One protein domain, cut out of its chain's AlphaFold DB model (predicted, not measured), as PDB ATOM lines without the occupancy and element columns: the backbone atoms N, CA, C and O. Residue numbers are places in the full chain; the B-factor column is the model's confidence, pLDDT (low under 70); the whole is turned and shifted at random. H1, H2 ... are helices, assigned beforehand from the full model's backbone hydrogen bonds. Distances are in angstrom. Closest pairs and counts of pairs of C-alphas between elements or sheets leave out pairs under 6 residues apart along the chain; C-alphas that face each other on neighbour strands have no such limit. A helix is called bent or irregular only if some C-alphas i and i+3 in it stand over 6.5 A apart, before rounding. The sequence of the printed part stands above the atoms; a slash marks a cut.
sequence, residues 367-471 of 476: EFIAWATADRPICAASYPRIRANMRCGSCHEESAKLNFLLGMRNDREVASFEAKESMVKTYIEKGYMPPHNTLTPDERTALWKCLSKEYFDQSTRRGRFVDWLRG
ATOM      1  N   GLU A 367      19.541  -0.169  28.298       95.38
ATOM      2  CA  GLU A 367      18.356  -0.834  28.845       95.38
ATOM      3  C   GLU A 367      17.261  -0.982  27.788       95.38
ATOM      4  O   GLU A 367      16.637  -2.039  27.693       95.38
ATOM      5  N   PHE A 368      17.046   0.045  26.957       94.00
ATOM      6  CA  PHE A 368      16.091  -0.035  25.855       94.00
ATOM      7  C   PHE A 368      16.503  -1.098  24.833       94.00
ATOM      8  O   PHE A 368      15.663  -1.895  24.421       94.00
ATOM      9  N   ILE A 369      17.780  -1.146  24.441       95.56
ATOM     10  CA  ILE A 369      18.268  -2.141  23.475       95.56
ATOM     11  C   ILE A 369      18.177  -3.552  24.070       95.56
ATOM     12  O   ILE A 369      17.701  -4.469  23.395       95.56
ATOM     13  N   ALA A 370      18.559  -3.726  25.338       96.50
ATOM     14  CA  ALA A 370      18.432  -4.993  26.053       96.50
ATOM     15  C   ALA A 370      16.969  -5.465  26.107       96.50
ATOM     16  O   ALA A 370      16.668  -6.606  25.764       96.50
ATOM     17  N   TRP A 371      16.041  -4.570  26.459       94.75
ATOM     18  CA  TRP A 371      14.606  -4.857  26.464       94.75
ATOM     19  C   TRP A 371      14.073  -5.177  25.062       94.75
ATOM     20  O   TRP A 371      13.325  -6.139  24.876       94.75
ATOM     21  N   ALA A 372      14.471  -4.402  24.053       93.75
ATOM     22  CA  ALA A 372      13.997  -4.578  22.688       93.75
ATOM     23  C   ALA A 372      14.480  -5.886  22.051       93.75
ATOM     24  O   ALA A 372      13.831  -6.403  21.141       93.75
ATOM     25  N   THR A 373      15.594  -6.423  22.547       95.56
ATOM     26  CA  THR A 373      16.215  -7.666  22.085       95.56
ATOM     27  C   THR A 373      16.064  -8.820  23.077       95.56
ATOM     28  O   THR A 373      16.719  -9.838  22.909       95.56
ATOM     29  N   ALA A 374      15.184  -8.722  24.079       94.69
ATOM     30  CA  ALA A 374      15.075  -9.720  25.150       94.69
ATOM     31  C   ALA A 374      14.803 -11.161  24.660       94.69
ATOM     32  O   ALA A 374      15.258 -12.120  25.273       94.69
ATOM     33  N   ASP A 375      14.100 -11.323  23.537       91.25
ATOM     34  CA  ASP A 375      13.821 -12.620  22.903       91.25
ATOM     35  C   ASP A 375      15.002 -13.167  22.074       91.25
ATOM     36  O   ASP A 375      15.012 -14.333  21.685       91.25
ATOM     37  N   ARG A 376      16.003 -12.329  21.784       94.12
ATOM     38  CA  ARG A 376      17.272 -12.710  21.153       94.12
ATOM     39  C   ARG A 376      18.393 -11.792  21.661       94.12
ATOM     40  O   ARG A 376      18.764 -10.859  20.939       94.12
ATOM     41  N   PRO A 377      18.889 -12.020  22.890       95.12
ATOM     42  CA  PRO A 377      19.856 -11.130  23.521       95.12
ATOM     43  C   PRO A 377      21.104 -10.938  22.659       95.12
ATOM     44  O   PRO A 377      21.605 -11.891  22.060       95.12
ATOM     45  N   ILE A 378      21.617  -9.708  22.614       96.38
ATOM     46  CA  ILE A 378      22.865  -9.367  21.924       96.38
ATOM     47  C   ILE A 378      23.902  -8.855  22.927       96.38
ATOM     48  O   ILE A 378      23.558  -8.303  23.968       96.38
ATOM     49  N   CYS A 379      25.186  -9.061  22.631       96.62
ATOM     50  CA  CYS A 379      26.275  -8.612  23.494       96.62
ATOM     51  C   CYS A 379      26.212  -7.090  23.721       96.62
ATOM     52  O   CYS A 379      26.051  -6.332  22.766       96.62
ATOM     53  N   ALA A 380      26.433  -6.631  24.957       96.69
ATOM     54  CA  ALA A 380      26.442  -5.203  25.294       96.69
ATOM     55  C   ALA A 380      27.460  -4.389  24.466       96.69
ATOM     56  O   ALA A 380      27.223  -3.225  24.152       96.69
ATOM     57  N   ALA A 381      28.553  -5.016  24.012       97.50
ATOM     58  CA  ALA A 381      29.525  -4.389  23.111       97.50
ATOM     59  C   ALA A 381      28.928  -3.977  21.743       97.50
ATOM     60  O   ALA A 381      29.494  -3.129  21.053       97.50
ATOM     61  N   SER A 382      27.787  -4.549  21.343       97.94
ATOM     62  CA  SER A 382      27.053  -4.179  20.125       97.94
ATOM     63  C   SER A 382      26.159  -2.949  20.300       97.94
ATOM     64  O   SER A 382      25.809  -2.313  19.303       97.94
ATOM     65  N   TYR A 383      25.793  -2.574  21.530       96.94
ATOM     66  CA  TYR A 383      24.828  -1.496  21.778       96.94
ATOM     67  C   TYR A 383      25.262  -0.142  21.192       96.94
ATOM     68  O   TYR A 383      24.441   0.489  20.518       96.94
ATOM     69  N   PRO A 384      26.535   0.302  21.317       95.56
ATOM     70  CA  PRO A 384      26.978   1.546  20.690       95.56
ATOM     71  C   PRO A 384      26.857   1.526  19.159       95.56
ATOM     72  O   PRO A 384      26.461   2.528  18.564       95.56
ATOM     73  N   ARG A 385      27.141   0.381  18.517       95.62
ATOM     74  CA  ARG A 385      27.037   0.223  17.056       95.62
ATOM     75  C   ARG A 385      25.586   0.279  16.589       95.62
ATOM     76  O   ARG A 385      25.293   0.971  15.614       95.62
ATOM     77  N   ILE A 386      24.678  -0.387  17.306       94.88
ATOM     78  CA  ILE A 386      23.234  -0.336  17.033       94.88
ATOM     79  C   ILE A 386      22.733   1.104  17.170       94.88
ATOM     80  O   ILE A 386      22.177   1.646  16.216       94.88
ATOM     81  N   ARG A 387      23.013   1.766  18.302       92.31
ATOM     82  CA  ARG A 387      22.652   3.175  18.539       92.31
ATOM     83  C   ARG A 387      23.100   4.095  17.406       92.31
ATOM     84  O   ARG A 387      22.301   4.890  16.913       92.31
ATOM     85  N   ALA A 388      24.367   3.989  17.002       91.31
ATOM     86  CA  ALA A 388      24.952   4.838  15.968       91.31
ATOM     87  C   ALA A 388      24.256   4.677  14.606       91.31
ATOM     88  O   ALA A 388      24.180   5.639  13.844       91.31
ATOM     89  N   ASN A 389      23.711   3.492  14.324       92.19
ATOM     90  CA  ASN A 389      23.040   3.165  13.067       92.19
ATOM     91  C   ASN A 389      21.515   3.357  13.104       92.19
ATOM     92  O   ASN A 389      20.877   3.390  12.058       92.19
ATOM     93  N   MET A 390      20.895   3.566  14.266       89.31
ATOM     94  CA  MET A 390      19.450   3.827  14.349       89.31
ATOM     95  C   MET A 390      19.044   5.245  13.876       89.31
ATOM     96  O   MET A 390      18.001   5.772  14.243       89.31
ATOM     97  N   ARG A 391      19.830   5.921  13.041       87.06
ATOM     98  CA  ARG A 391      19.588   7.312  12.606       87.06
ATOM     99  C   ARG A 391      18.614   7.416  11.424       87.06
ATOM    100  O   ARG A 391      18.813   8.230  10.537       87.06
ATOM    101  N   CYS A 392      17.559   6.601  11.397       84.88
ATOM    102  CA  CYS A 392      16.649   6.482  10.248       84.88
ATOM    103  C   CYS A 392      16.027   7.826   9.819       84.88
ATOM    104  O   CYS A 392      15.827   8.061   8.626       84.88
ATOM    105  N   GLY A 393      15.780   8.731  10.771       82.69
ATOM    106  CA  GLY A 393      15.236  10.064  10.524       82.69
ATOM    107  C   GLY A 393      16.098  10.930   9.605       82.69
ATOM    108  O   GLY A 393      15.536  11.704   8.840       82.69
ATOM    109  N   SER A 394      17.425  10.732   9.557       80.94
ATOM    110  CA  SER A 394      18.299  11.521   8.670       80.94
ATOM    111  C   SER A 394      17.969  11.347   7.186       80.94
ATOM    112  O   SER A 394      18.286  12.215   6.386       80.94
ATOM    113  N   CYS A 395      17.340  10.230   6.807       80.31
ATOM    114  CA  CYS A 395      16.868   9.991   5.440       80.31
ATOM    115  C   CYS A 395      15.336  10.066   5.340       80.31
ATOM    116  O   CYS A 395      14.782  10.452   4.307       80.31
ATOM    117  N   HIS A 396      14.630   9.682   6.406       81.81
ATOM    118  CA  HIS A 396      13.180   9.502   6.389       81.81
ATOM    119  C   HIS A 396      12.385  10.678   6.973       81.81
ATOM    120  O   HIS A 396      11.160  10.652   6.918       81.81
ATOM    121  N   GLU A 397      12.998  11.719   7.534       77.94
ATOM    122  CA  GLU A 397      12.288  12.972   7.852       77.94
ATOM    123  C   GLU A 397      12.285  13.926   6.651       77.94
ATOM    124  O   GLU A 397      11.264  14.549   6.358       77.94
ATOM    125  N   GLU A 398      13.385  13.971   5.900       69.44
ATOM    126  CA  GLU A 398      13.562  14.954   4.833       69.44
ATOM    127  C   GLU A 398      13.240  14.415   3.441       69.44
ATOM    128  O   GLU A 398      12.550  15.104   2.693       69.44
ATOM    129  N   SER A 399      13.692  13.209   3.083       68.00
ATOM    130  CA  SER A 399      13.693  12.758   1.682       68.00
ATOM    131  C   SER A 399      12.562  11.787   1.344       68.00
ATOM    132  O   SER A 399      11.879  11.965   0.340       68.00
ATOM    133  N   ALA A 400      12.354  10.757   2.169       74.19
ATOM    134  CA  ALA A 400      11.398   9.686   1.883       74.19
ATOM    135  C   ALA A 400      10.700   9.232   3.161       74.19
ATOM    136  O   ALA A 400      11.176   8.322   3.848       74.19
ATOM    137  N   LYS A 401       9.572   9.869   3.497       77.94
ATOM    138  CA  LYS A 401       8.923   9.638   4.786       77.94
ATOM    139  C   LYS A 401       8.455   8.198   4.934       77.94
ATOM    140  O   LYS A 401       7.617   7.711   4.184       77.94
ATOM    141  N   LEU A 402       8.984   7.511   5.935       78.38
ATOM    142  CA  LEU A 402       8.477   6.213   6.340       78.38
ATOM    143  C   LEU A 402       7.747   6.405   7.661       78.38
ATOM    144  O   LEU A 402       8.370   6.634   8.690       78.38
ATOM    145  N   ASN A 403       6.421   6.403   7.613       78.12
ATOM    146  CA  ASN A 403       5.583   6.775   8.750       78.12
ATOM    147  C   ASN A 403       4.231   6.060   8.752       78.12
ATOM    148  O   ASN A 403       3.222   6.650   9.122       78.12
ATOM    149  N   PHE A 404       4.194   4.813   8.294       75.94
ATOM    150  CA  PHE A 404       2.975   4.022   8.348       75.94
ATOM    151  C   PHE A 404       3.250   2.625   8.888       75.94
ATOM    152  O   PHE A 404       4.248   1.993   8.537       75.94
ATOM    153  N   LEU A 405       2.341   2.142   9.738       73.00
ATOM    154  CA  LEU A 405       2.491   0.876  10.458       73.00
ATOM    155  C   LEU A 405       2.655  -0.337   9.531       73.00
ATOM    156  O   LEU A 405       3.343  -1.282   9.905       73.00
ATOM    157  N   LEU A 406       2.093  -0.312   8.318       66.50
ATOM    158  CA  LEU A 406       2.215  -1.433   7.373       66.50
ATOM    159  C   LEU A 406       3.604  -1.552   6.738       66.50
ATOM    160  O   LEU A 406       4.087  -2.659   6.510       66.50
ATOM    161  N   GLY A 407       4.304  -0.430   6.535       60.16
ATOM    162  CA  GLY A 407       5.713  -0.472   6.130       60.16
ATOM    163  C   GLY A 407       6.579  -1.180   7.180       60.16
ATOM    164  O   GLY A 407       7.559  -1.847   6.841       60.16
ATOM    165  N   MET A 408       6.162  -1.097   8.450       63.81
ATOM    166  CA  MET A 408       6.795  -1.756   9.590       63.81
ATOM    167  C   MET A 408       6.367  -3.202   9.770       63.81
ATOM    168  O   MET A 408       7.173  -4.062  10.129       63.81
ATOM    169  N   ARG A 409       5.105  -3.510   9.502       61.44
ATOM    170  CA  ARG A 409       4.556  -4.842   9.715       61.44
ATOM    171  C   ARG A 409       3.777  -5.242   8.490       61.44
ATOM    172  O   ARG A 409       2.760  -4.645   8.171       61.44
ATOM    173  N   ASN A 410       4.251  -6.292   7.837       56.66
ATOM    174  CA  ASN A 410       3.446  -6.960   6.842       56.66
ATOM    175  C   ASN A 410       2.304  -7.636   7.600       56.66
ATOM    176  O   ASN A 410       2.534  -8.669   8.214       56.66
ATOM    177  N   ASP A 411       1.095  -7.086   7.556       55.66
ATOM    178  CA  ASP A 411      -0.138  -7.786   7.947       55.66
ATOM    179  C   ASP A 411      -0.379  -9.059   7.110       55.66
ATOM    180  O   ASP A 411      -1.347  -9.785   7.320       55.66
ATOM    181  N   ARG A 412       0.525  -9.340   6.156       57.25
ATOM    182  CA  ARG A 412       0.497 -10.436   5.185       57.25
ATOM    183  C   ARG A 412      -0.724 -10.345   4.269       57.25
ATOM    184  O   ARG A 412      -0.896 -11.218   3.419       57.25
ATOM    185  N   GLU A 413      -1.510  -9.269   4.379       52.03
ATOM    186  CA  GLU A 413      -2.670  -8.957   3.547       52.03
ATOM    187  C   GLU A 413      -2.224  -8.550   2.145       52.03
ATOM    188  O   GLU A 413      -2.903  -8.796   1.140       52.03
ATOM    189  N   VAL A 414      -1.001  -8.033   2.032       53.25
ATOM    190  CA  VAL A 414      -0.334  -8.006   0.747       53.25
ATOM    191  C   VAL A 414       0.121  -9.435   0.426       53.25
ATOM    192  O   VAL A 414       1.294  -9.783   0.520       53.25
ATOM    193  N   ALA A 415      -0.817 -10.259  -0.057       53.59
ATOM    194  CA  ALA A 415      -0.571 -11.562  -0.694       53.59
ATOM    195  C   ALA A 415       0.508 -11.501  -1.801       53.59
ATOM    196  O   ALA A 415       0.980 -12.516  -2.313       53.59
ATOM    197  N   SER A 416       0.885 -10.284  -2.186       55.59
ATOM    198  CA  SER A 416       1.972  -9.952  -3.080       55.59
ATOM    199  C   SER A 416       3.369  -9.960  -2.442       55.59
ATOM    200  O   SER A 416       4.288  -9.689  -3.202       55.59
ATOM    201  N   PHE A 417       3.551 -10.223  -1.135       68.69
ATOM    202  CA  PHE A 417       4.874 -10.321  -0.491       68.69
ATOM    203  C   PHE A 417       5.451 -11.726  -0.520       68.69
ATOM    204  O   PHE A 417       4.843 -12.678  -0.037       68.69
ATOM    205  N   GLU A 418       6.663 -11.849  -1.060       68.00
ATOM    206  CA  GLU A 418       7.269 -13.152  -1.315       68.00
ATOM    207  C   GLU A 418       7.724 -13.840  -0.027       68.00
ATOM    208  O   GLU A 418       7.340 -14.975   0.238       68.00
ATOM    209  N   ALA A 419       8.506 -13.138   0.796       67.44
ATOM    210  CA  ALA A 419       9.052 -13.676   2.043       67.44
ATOM    211  C   ALA A 419       8.087 -13.543   3.234       67.44
ATOM    212  O   ALA A 419       8.388 -14.007   4.327       67.44
ATOM    213  N   LYS A 420       6.939 -12.877   3.040       70.06
ATOM    214  CA  LYS A 420       6.013 -12.454   4.107       70.06
ATOM    215  C   LYS A 420       6.655 -11.596   5.214       70.06
ATOM    216  O   LYS A 420       5.996 -11.315   6.210       70.06
ATOM    217  N   GLU A 421       7.879 -11.119   5.026       73.06
ATOM    218  CA  GLU A 421       8.548 -10.160   5.906       73.06
ATOM    219  C   GLU A 421       8.160  -8.722   5.541       73.06
ATOM    220  O   GLU A 421       7.778  -8.453   4.399       73.06
ATOM    221  N   SER A 422       8.250  -7.784   6.491       76.19
ATOM    222  CA  SER A 422       8.055  -6.368   6.165       76.19
ATOM    223  C   SER A 422       9.214  -5.844   5.315       76.19
ATOM    224  O   SER A 422      10.358  -6.307   5.417       76.19
ATOM    225  N   MET A 423       8.916  -4.869   4.455       79.19
ATOM    226  CA  MET A 423       9.922  -4.274   3.576       79.19
ATOM    227  C   MET A 423      11.039  -3.624   4.399       79.19
ATOM    228  O   MET A 423      12.210  -3.898   4.156       79.19
ATOM    229  N   VAL A 424      10.691  -2.845   5.430       84.25
ATOM    230  CA  VAL A 424      11.673  -2.161   6.289       84.25
ATOM    231  C   VAL A 424      12.575  -3.161   7.014       84.25
ATOM    232  O   VAL A 424      13.797  -3.009   6.959       84.25
ATOM    233  N   LYS A 425      12.005  -4.224   7.610       87.00
ATOM    234  CA  LYS A 425      12.782  -5.315   8.223       87.00
ATOM    235  C   LYS A 425      13.804  -5.863   7.240       87.00
ATOM    236  O   LYS A 425      14.983  -5.956   7.558       87.00
ATOM    237  N   THR A 426      13.355  -6.185   6.030       86.50
ATOM    238  CA  THR A 426      14.214  -6.813   5.029       86.50
ATOM    239  C   THR A 426      15.351  -5.892   4.593       86.50
ATOM    240  O   THR A 426      16.486  -6.346   4.482       86.50
ATOM    241  N   TYR A 427      15.086  -4.602   4.359       88.31
ATOM    242  CA  TYR A 427      16.137  -3.642   4.002       88.31
ATOM    243  C   TYR A 427      17.186  -3.513   5.110       88.31
ATOM    244  O   TYR A 427      18.383  -3.484   4.817       88.31
ATOM    245  N   ILE A 428      16.754  -3.495   6.372       91.44
ATOM    246  CA  ILE A 428      17.661  -3.447   7.519       91.44
ATOM    247  C   ILE A 428      18.469  -4.740   7.632       91.44
ATOM    248  O   ILE A 428      19.694  -4.698   7.636       91.44
ATOM    249  N   GLU A 429      17.817  -5.900   7.652       92.00
ATOM    250  CA  GLU A 429      18.483  -7.195   7.845       92.00
ATOM    251  C   GLU A 429      19.391  -7.585   6.674       92.00
ATOM    252  O   GLU A 429      20.405  -8.255   6.872       92.00
ATOM    253  N   LYS A 430      19.094  -7.114   5.458       90.50
ATOM    254  CA  LYS A 430      19.993  -7.242   4.302       90.50
ATOM    255  C   LYS A 430      21.132  -6.226   4.304       90.50
ATOM    256  O   LYS A 430      22.062  -6.374   3.519       90.50
ATOM    257  N   GLY A 431      21.142  -5.271   5.235       91.25
ATOM    258  CA  GLY A 431      22.192  -4.258   5.372       91.25
ATOM    259  C   GLY A 431      22.097  -3.142   4.339       91.25
ATOM    260  O   GLY A 431      23.062  -2.414   4.149       91.25
ATOM    261  N   TYR A 432      20.949  -2.998   3.679       87.81
ATOM    262  CA  TYR A 432      20.689  -1.894   2.759       87.81
ATOM    263  C   TYR A 432      20.336  -0.604   3.508       87.81
ATOM    264  O   TYR A 432      20.475   0.479   2.947       87.81
ATOM    265  N   MET A 433      19.871  -0.718   4.758       88.44
ATOM    266  CA  MET A 433      19.538   0.407   5.630       88.44
ATOM    267  C   MET A 433      20.100   0.208   7.055       88.44
ATOM    268  O   MET A 433      19.938  -0.879   7.610       88.44
ATOM    269  N   PRO A 434      20.711   1.242   7.669       87.56
ATOM    270  CA  PRO A 434      21.091   2.507   7.031       87.56
ATOM    271  C   PRO A 434      22.204   2.276   5.985       87.56
ATOM    272  O   PRO A 434      22.898   1.258   6.045       87.56
ATOM    273  N   PRO A 435      22.363   3.161   4.990       83.62
ATOM    274  CA  PRO A 435      23.377   2.980   3.953       83.62
ATOM    275  C   PRO A 435      24.785   2.902   4.563       83.62
ATOM    276  O   PRO A 435      25.075   3.561   5.558       83.62
ATOM    277  N   HIS A 436      25.651   2.080   3.966       84.19
ATOM    278  CA  HIS A 436      27.061   1.903   4.361       84.19
ATOM    279  C   HIS A 436      27.305   1.431   5.807       84.19
ATOM    280  O   HIS A 436      28.412   1.571   6.324       84.19
ATOM    281  N   ASN A 437      26.300   0.852   6.470       90.19
ATOM    282  CA  ASN A 437      26.501   0.261   7.789       90.19
ATOM    283  C   ASN A 437      27.457  -0.943   7.737       90.19
ATOM    284  O   ASN A 437      27.514  -1.677   6.752       90.19
ATOM    285  N   THR A 438      28.159  -1.173   8.843       93.62
ATOM    286  CA  THR A 438      29.067  -2.315   9.046       93.62
ATOM    287  C   THR A 438      28.515  -3.311  10.069       93.62
ATOM    288  O   THR A 438      29.265  -4.073  10.676       93.62
ATOM    289  N   LEU A 439      27.196  -3.288  10.294       96.38
ATOM    290  CA  LEU A 439      26.549  -4.129  11.293       96.38
ATOM    291  C   LEU A 439      26.582  -5.601  10.874       96.38
ATOM    292  O   LEU A 439      26.297  -5.966   9.730       96.38
ATOM    293  N   THR A 440      26.851  -6.469  11.843       97.00
ATOM    294  CA  THR A 440      26.706  -7.919  11.676       97.00
ATOM    295  C   THR A 440      25.237  -8.304  11.421       97.00
ATOM    296  O   THR A 440      24.327  -7.519  11.705       97.00
ATOM    297  N   PRO A 441      24.940  -9.503  10.877       96.25
ATOM    298  CA  PRO A 441      23.559  -9.986  10.745       96.25
ATOM    299  C   PRO A 441      22.728  -9.855  12.033       96.25
ATOM    300  O   PRO A 441      21.610  -9.347  11.984       96.25
ATOM    301  N   ASP A 442      23.295 -10.222  13.183       96.69
ATOM    302  CA  ASP A 442      22.592 -10.171  14.470       96.69
ATOM    303  C   ASP A 442      22.330  -8.737  14.933       96.69
ATOM    304  O   ASP A 442      21.244  -8.427  15.422       96.69
ATOM    305  N   GLU A 443      23.279  -7.830  14.705       97.50
ATOM    306  CA  GLU A 443      23.102  -6.407  14.997       97.50
ATOM    307  C   GLU A 443      22.058  -5.746  14.101       97.50
ATOM    308  O   GLU A 443      21.342  -4.861  14.561       97.50
ATOM    309  N   ARG A 444      21.927  -6.179  12.843       96.75
ATOM    310  CA  ARG A 444      20.870  -5.690  11.944       96.75
ATOM    311  C   ARG A 444      19.492  -6.155  12.405       96.75
ATOM    312  O   ARG A 444      18.571  -5.345  12.470       96.75
ATOM    313  N   THR A 445      19.353  -7.417  12.811       95.00
ATOM    314  CA  THR A 445      18.110  -7.892  13.440       95.00
ATOM    315  C   THR A 445      17.816  -7.132  14.739       95.00
ATOM    316  O   THR A 445      16.671  -6.745  14.975       95.00
ATOM    317  N   ALA A 446      18.828  -6.865  15.572       96.06
ATOM    318  CA  ALA A 446      18.667  -6.063  16.784       96.06
ATOM    319  C   ALA A 446      18.228  -4.621  16.472       96.06
ATOM    320  O   ALA A 446      17.293  -4.122  17.097       96.06
ATOM    321  N   LEU A 447      18.835  -3.980  15.466       94.94
ATOM    322  CA  LEU A 447      18.454  -2.651  14.985       94.94
ATOM    323  C   LEU A 447      16.989  -2.623  14.548       94.94
ATOM    324  O   LEU A 447      16.248  -1.729  14.956       94.94
ATOM    325  N   TRP A 448      16.556  -3.618  13.768       92.88
ATOM    326  CA  TRP A 448      15.160  -3.756  13.359       92.88
ATOM    327  C   TRP A 448      14.217  -3.854  14.564       92.88
ATOM    328  O   TRP A 448      13.227  -3.126  14.629       92.88
ATOM    329  N   LYS A 449      14.519  -4.719  15.539       92.38
ATOM    330  CA  LYS A 449      13.687  -4.889  16.741       92.38
ATOM    331  C   LYS A 449      13.567  -3.601  17.547       92.38
ATOM    332  O   LYS A 449      12.460  -3.230  17.942       92.38
ATOM    333  N   CYS A 450      14.686  -2.907  17.738       93.19
ATOM    334  CA  CYS A 450      14.721  -1.614  18.409       93.19
ATOM    335  C   CYS A 450      13.855  -0.594  17.662       93.19
ATOM    336  O   CYS A 450      12.975   0.012  18.267       93.19
ATOM    337  N   LEU A 451      14.023  -0.464  16.340       91.50
ATOM    338  CA  LEU A 451      13.239   0.463  15.519       91.50
ATOM    339  C   LEU A 451      11.742   0.127  15.545       91.50
ATOM    340  O   LEU A 451      10.906   1.021  15.675       91.50
ATOM    341  N   SER A 452      11.394  -1.160  15.450       89.56
ATOM    342  CA  SER A 452      10.008  -1.621  15.498       89.56
ATOM    343  C   SER A 452       9.338  -1.274  16.816       89.56
ATOM    344  O   SER A 452       8.214  -0.783  16.793       89.56
ATOM    345  N   LYS A 453      10.008  -1.513  17.945       90.56
ATOM    346  CA  LYS A 453       9.459  -1.232  19.275       90.56
ATOM    347  C   LYS A 453       9.433   0.260  19.606       90.56
ATOM    348  O   LYS A 453       8.470   0.716  20.209       90.56
ATOM    349  N   GLU A 454      10.442   1.020  19.172       90.94
ATOM    350  CA  GLU A 454      10.465   2.488  19.284       90.94
ATOM    351  C   GLU A 454       9.274   3.107  18.543       90.94
ATOM    352  O   GLU A 454       8.582   3.983  19.065       90.94
ATOM    353  N   TYR A 455       9.010   2.635  17.322       90.38
ATOM    354  CA  TYR A 455       7.929   3.166  16.505       90.38
ATOM    355  C   TYR A 455       6.547   2.728  16.999       90.38
ATOM    356  O   TYR A 455       5.677   3.571  17.234       90.38
ATOM    357  N   PHE A 456       6.347   1.415  17.144       90.31
ATOM    358  CA  PHE A 456       5.114   0.812  17.635       90.31
ATOM    359  C   PHE A 456       5.341  -0.634  18.110       90.31
ATOM    360  O   PHE A 456       5.381  -1.583  17.316       90.31
ATOM    361  N   ASP A 457       5.427  -0.817  19.425       89.00
ATOM    362  CA  ASP A 457       5.394  -2.131  20.054       89.00
ATOM    363  C   ASP A 457       3.948  -2.642  20.120       89.00
ATOM    364  O   ASP A 457       3.119  -2.118  20.866       89.00
ATOM    365  N   GLN A 458       3.638  -3.696  19.360       84.38
ATOM    366  CA  GLN A 458       2.304  -4.305  19.374       84.38
ATOM    367  C   GLN A 458       1.939  -4.980  20.692       84.38
ATOM    368  O   GLN A 458       0.756  -5.028  21.016       84.38
ATOM    369  N   SER A 459       2.912  -5.530  21.422       85.31
ATOM    370  CA  SER A 459       2.630  -6.261  22.660       85.31
ATOM    371  C   SER A 459       2.073  -5.318  23.722       85.31
ATOM    372  O   SER A 459       1.102  -5.639  24.402       85.31
ATOM    373  N   THR A 460       2.633  -4.111  23.797       90.38
ATOM    374  CA  THR A 460       2.196  -3.073  24.730       90.38
ATOM    375  C   THR A 460       1.226  -2.074  24.103       90.38
ATOM    376  O   THR A 460       0.627  -1.294  24.838       90.38
ATOM    377  N   ARG A 461       1.090  -2.061  22.768       89.94
ATOM    378  CA  ARG A 461       0.393  -1.034  21.967       89.94
ATOM    379  C   ARG A 461       0.858   0.383  22.321       89.94
ATOM    380  O   ARG A 461       0.058   1.277  22.577       89.94
ATOM    381  N   ARG A 462       2.177   0.571  22.382       91.19
ATOM    382  CA  ARG A 462       2.840   1.847  22.722       91.19
ATOM    383  C   ARG A 462       3.945   2.152  21.718       91.19
ATOM    384  O   ARG A 462       4.351   1.269  20.969       91.19
ATOM    385  N   GLY A 463       4.434   3.385  21.716       90.75
ATOM    386  CA  GLY A 463       5.539   3.835  20.869       90.75
ATOM    387  C   GLY A 463       5.233   5.174  20.210       90.75
ATOM    388  O   GLY A 463       4.121   5.696  20.332       90.75
ATOM    389  N   ARG A 464       6.205   5.693  19.453       90.31
ATOM    390  CA  ARG A 464       6.141   7.025  18.829       90.31
ATOM    391  C   ARG A 464       4.864   7.245  18.018       90.31
ATOM    392  O   ARG A 464       4.331   8.348  18.010       90.31
ATOM    393  N   PHE A 465       4.375   6.221  17.319       91.94
ATOM    394  CA  PHE A 465       3.146   6.324  16.532       91.94
ATOM    395  C   PHE A 465       1.917   6.630  17.406       91.94
ATOM    396  O   PHE A 465       1.113   7.489  17.054       91.94
ATOM    397  N   VAL A 466       1.797   5.967  18.560       94.31
ATOM    398  CA  VAL A 466       0.696   6.184  19.513       94.31
ATOM    399  C   VAL A 466       0.829   7.549  20.179       94.31
ATOM    400  O   VAL A 466      -0.155   8.277  20.259       94.31
ATOM    401  N   ASP A 467       2.039   7.931  20.587       93.50
ATOM    402  CA  ASP A 467       2.296   9.242  21.195       93.50
ATOM    403  C   ASP A 467       1.968  10.384  20.221       93.50
ATOM    404  O   ASP A 467       1.284  11.340  20.583       93.50
ATOM    405  N   TRP A 468       2.339  10.227  18.944       93.62
ATOM    406  CA  TRP A 468       1.976  11.168  17.886       93.62
ATOM    407  C   TRP A 468       0.462  11.276  17.706       93.62
ATOM    408  O   TRP A 468      -0.051  12.393  17.652       93.62
ATOM    409  N   LEU A 469      -0.265  10.150  17.667       95.50
ATOM    410  CA  LEU A 469      -1.732  10.165  17.605       95.50
ATOM    411  C   LEU A 469      -2.341  10.906  18.800       95.50
ATOM    412  O   LEU A 469      -3.355  11.577  18.635       95.50
ATOM    413  N   ARG A 470      -1.703  10.831  19.972       95.56
ATOM    414  CA  ARG A 470      -2.109  11.531  21.196       95.56
ATOM    415  C   ARG A 470      -1.718  13.008  21.254       95.56
ATOM    416  O   ARG A 470      -1.963  13.649  22.267       95.56
ATOM    417  N   GLY A 471      -1.081  13.548  20.215       90.50
ATOM    418  CA  GLY A 471      -0.584  14.928  20.244       90.50
ATOM    419  C   GLY A 471       0.580  15.140  21.217       90.50
ATOM    420  O   GLY A 471       0.985  16.273  21.463       90.50
TER     421      GLY A 471
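Overview. This is residues 367 to 471 of the 476 residues of an uncharacterized protein of bacterium (UniProt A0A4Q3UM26). One long helix, H6, runs through the middle of the domain, and shorter helices pack round it: H1 crosses it on one side, H5 folds against it on the opposite side, and H2 slants over the part nearer its first end. H7 lies just past the last end of H6 and points nearly the same way, H4 sits by the first end of H5, and H3 is set away from the other helices. The printed part has 105 residues with seven named helices, H1 to H7 in order along the chain, and no named strand; the class is all helix. It is compact, with a radius of gyration of the C-alphas of 13.7 A, and rounded, spanning 36 by 33 by 31 A.

Along the chain. H6, residues 441 to 456, is the longest helix at 22.5 A, from C-alpha 441 at (23.559, -9.986, 10.745) to C-alpha 456 at (5.114, 0.812, 17.635). H5 is residues 423 to 429, 10.0 A long. H1, residues 367 to 372, begins at C-alpha 367 at (18.356, -0.834, 28.845). H2, residues 380 to 389, is 15.2 A long and only just irregular: C-alphas 381 and 384 are 6.9 A apart. H3 is residues 393 to 396, H4 residues 405 to 408, and H7 residues 464 to 469, ending at C-alpha 469 at (-1.732, 10.165, 17.605).

Arrangement. H6 is the hub, touching four other helices, and the helix packing is mostly crossed, with no shallow tilt among the three pairs concerned. With residues 441 to 448 alone it touches H5, closest at the C-alphas of Glu 429 and Arg 444, 5.0 A; the two form a helical hairpin at a steep tilt of 39 degrees, opposite ways. With residues 446 to 453 alone it touches H1, about perpendicular at 86 degrees, closest at the C-alphas of Ala 372 and Cys 450, 5.3 A. With residues 443 to 447 alone it touches H2 at a steep tilt of 64 degrees, the same way, closest at the C-alphas of Ile 386 and Leu 447, 5.7 A. H6 and H7 touch only at the corner, closest at the C-alphas of Tyr 455 and Arg 464, 4.8 A. H4 touches H5, closest at the C-alphas of Met 408 and Val 424, 5.9 A. H3 touches no helix. Every O i to N i+4 pair is within hydrogen-bond range in H1, H5, H6 and H7, and 4 of 6 in H2; H3 and H4 are too short for such a pair.

Size, cuts and confidence. The two C-alphas farthest apart are those of Ala 381 and Ala 415, 39.0 A. The printed part has no cut. The links from H4 to H5 and from H5 to H6 are long. Mean pLDDT of the printed part is 85.4, with residues 398 to 399 and 406 to 419 under 70.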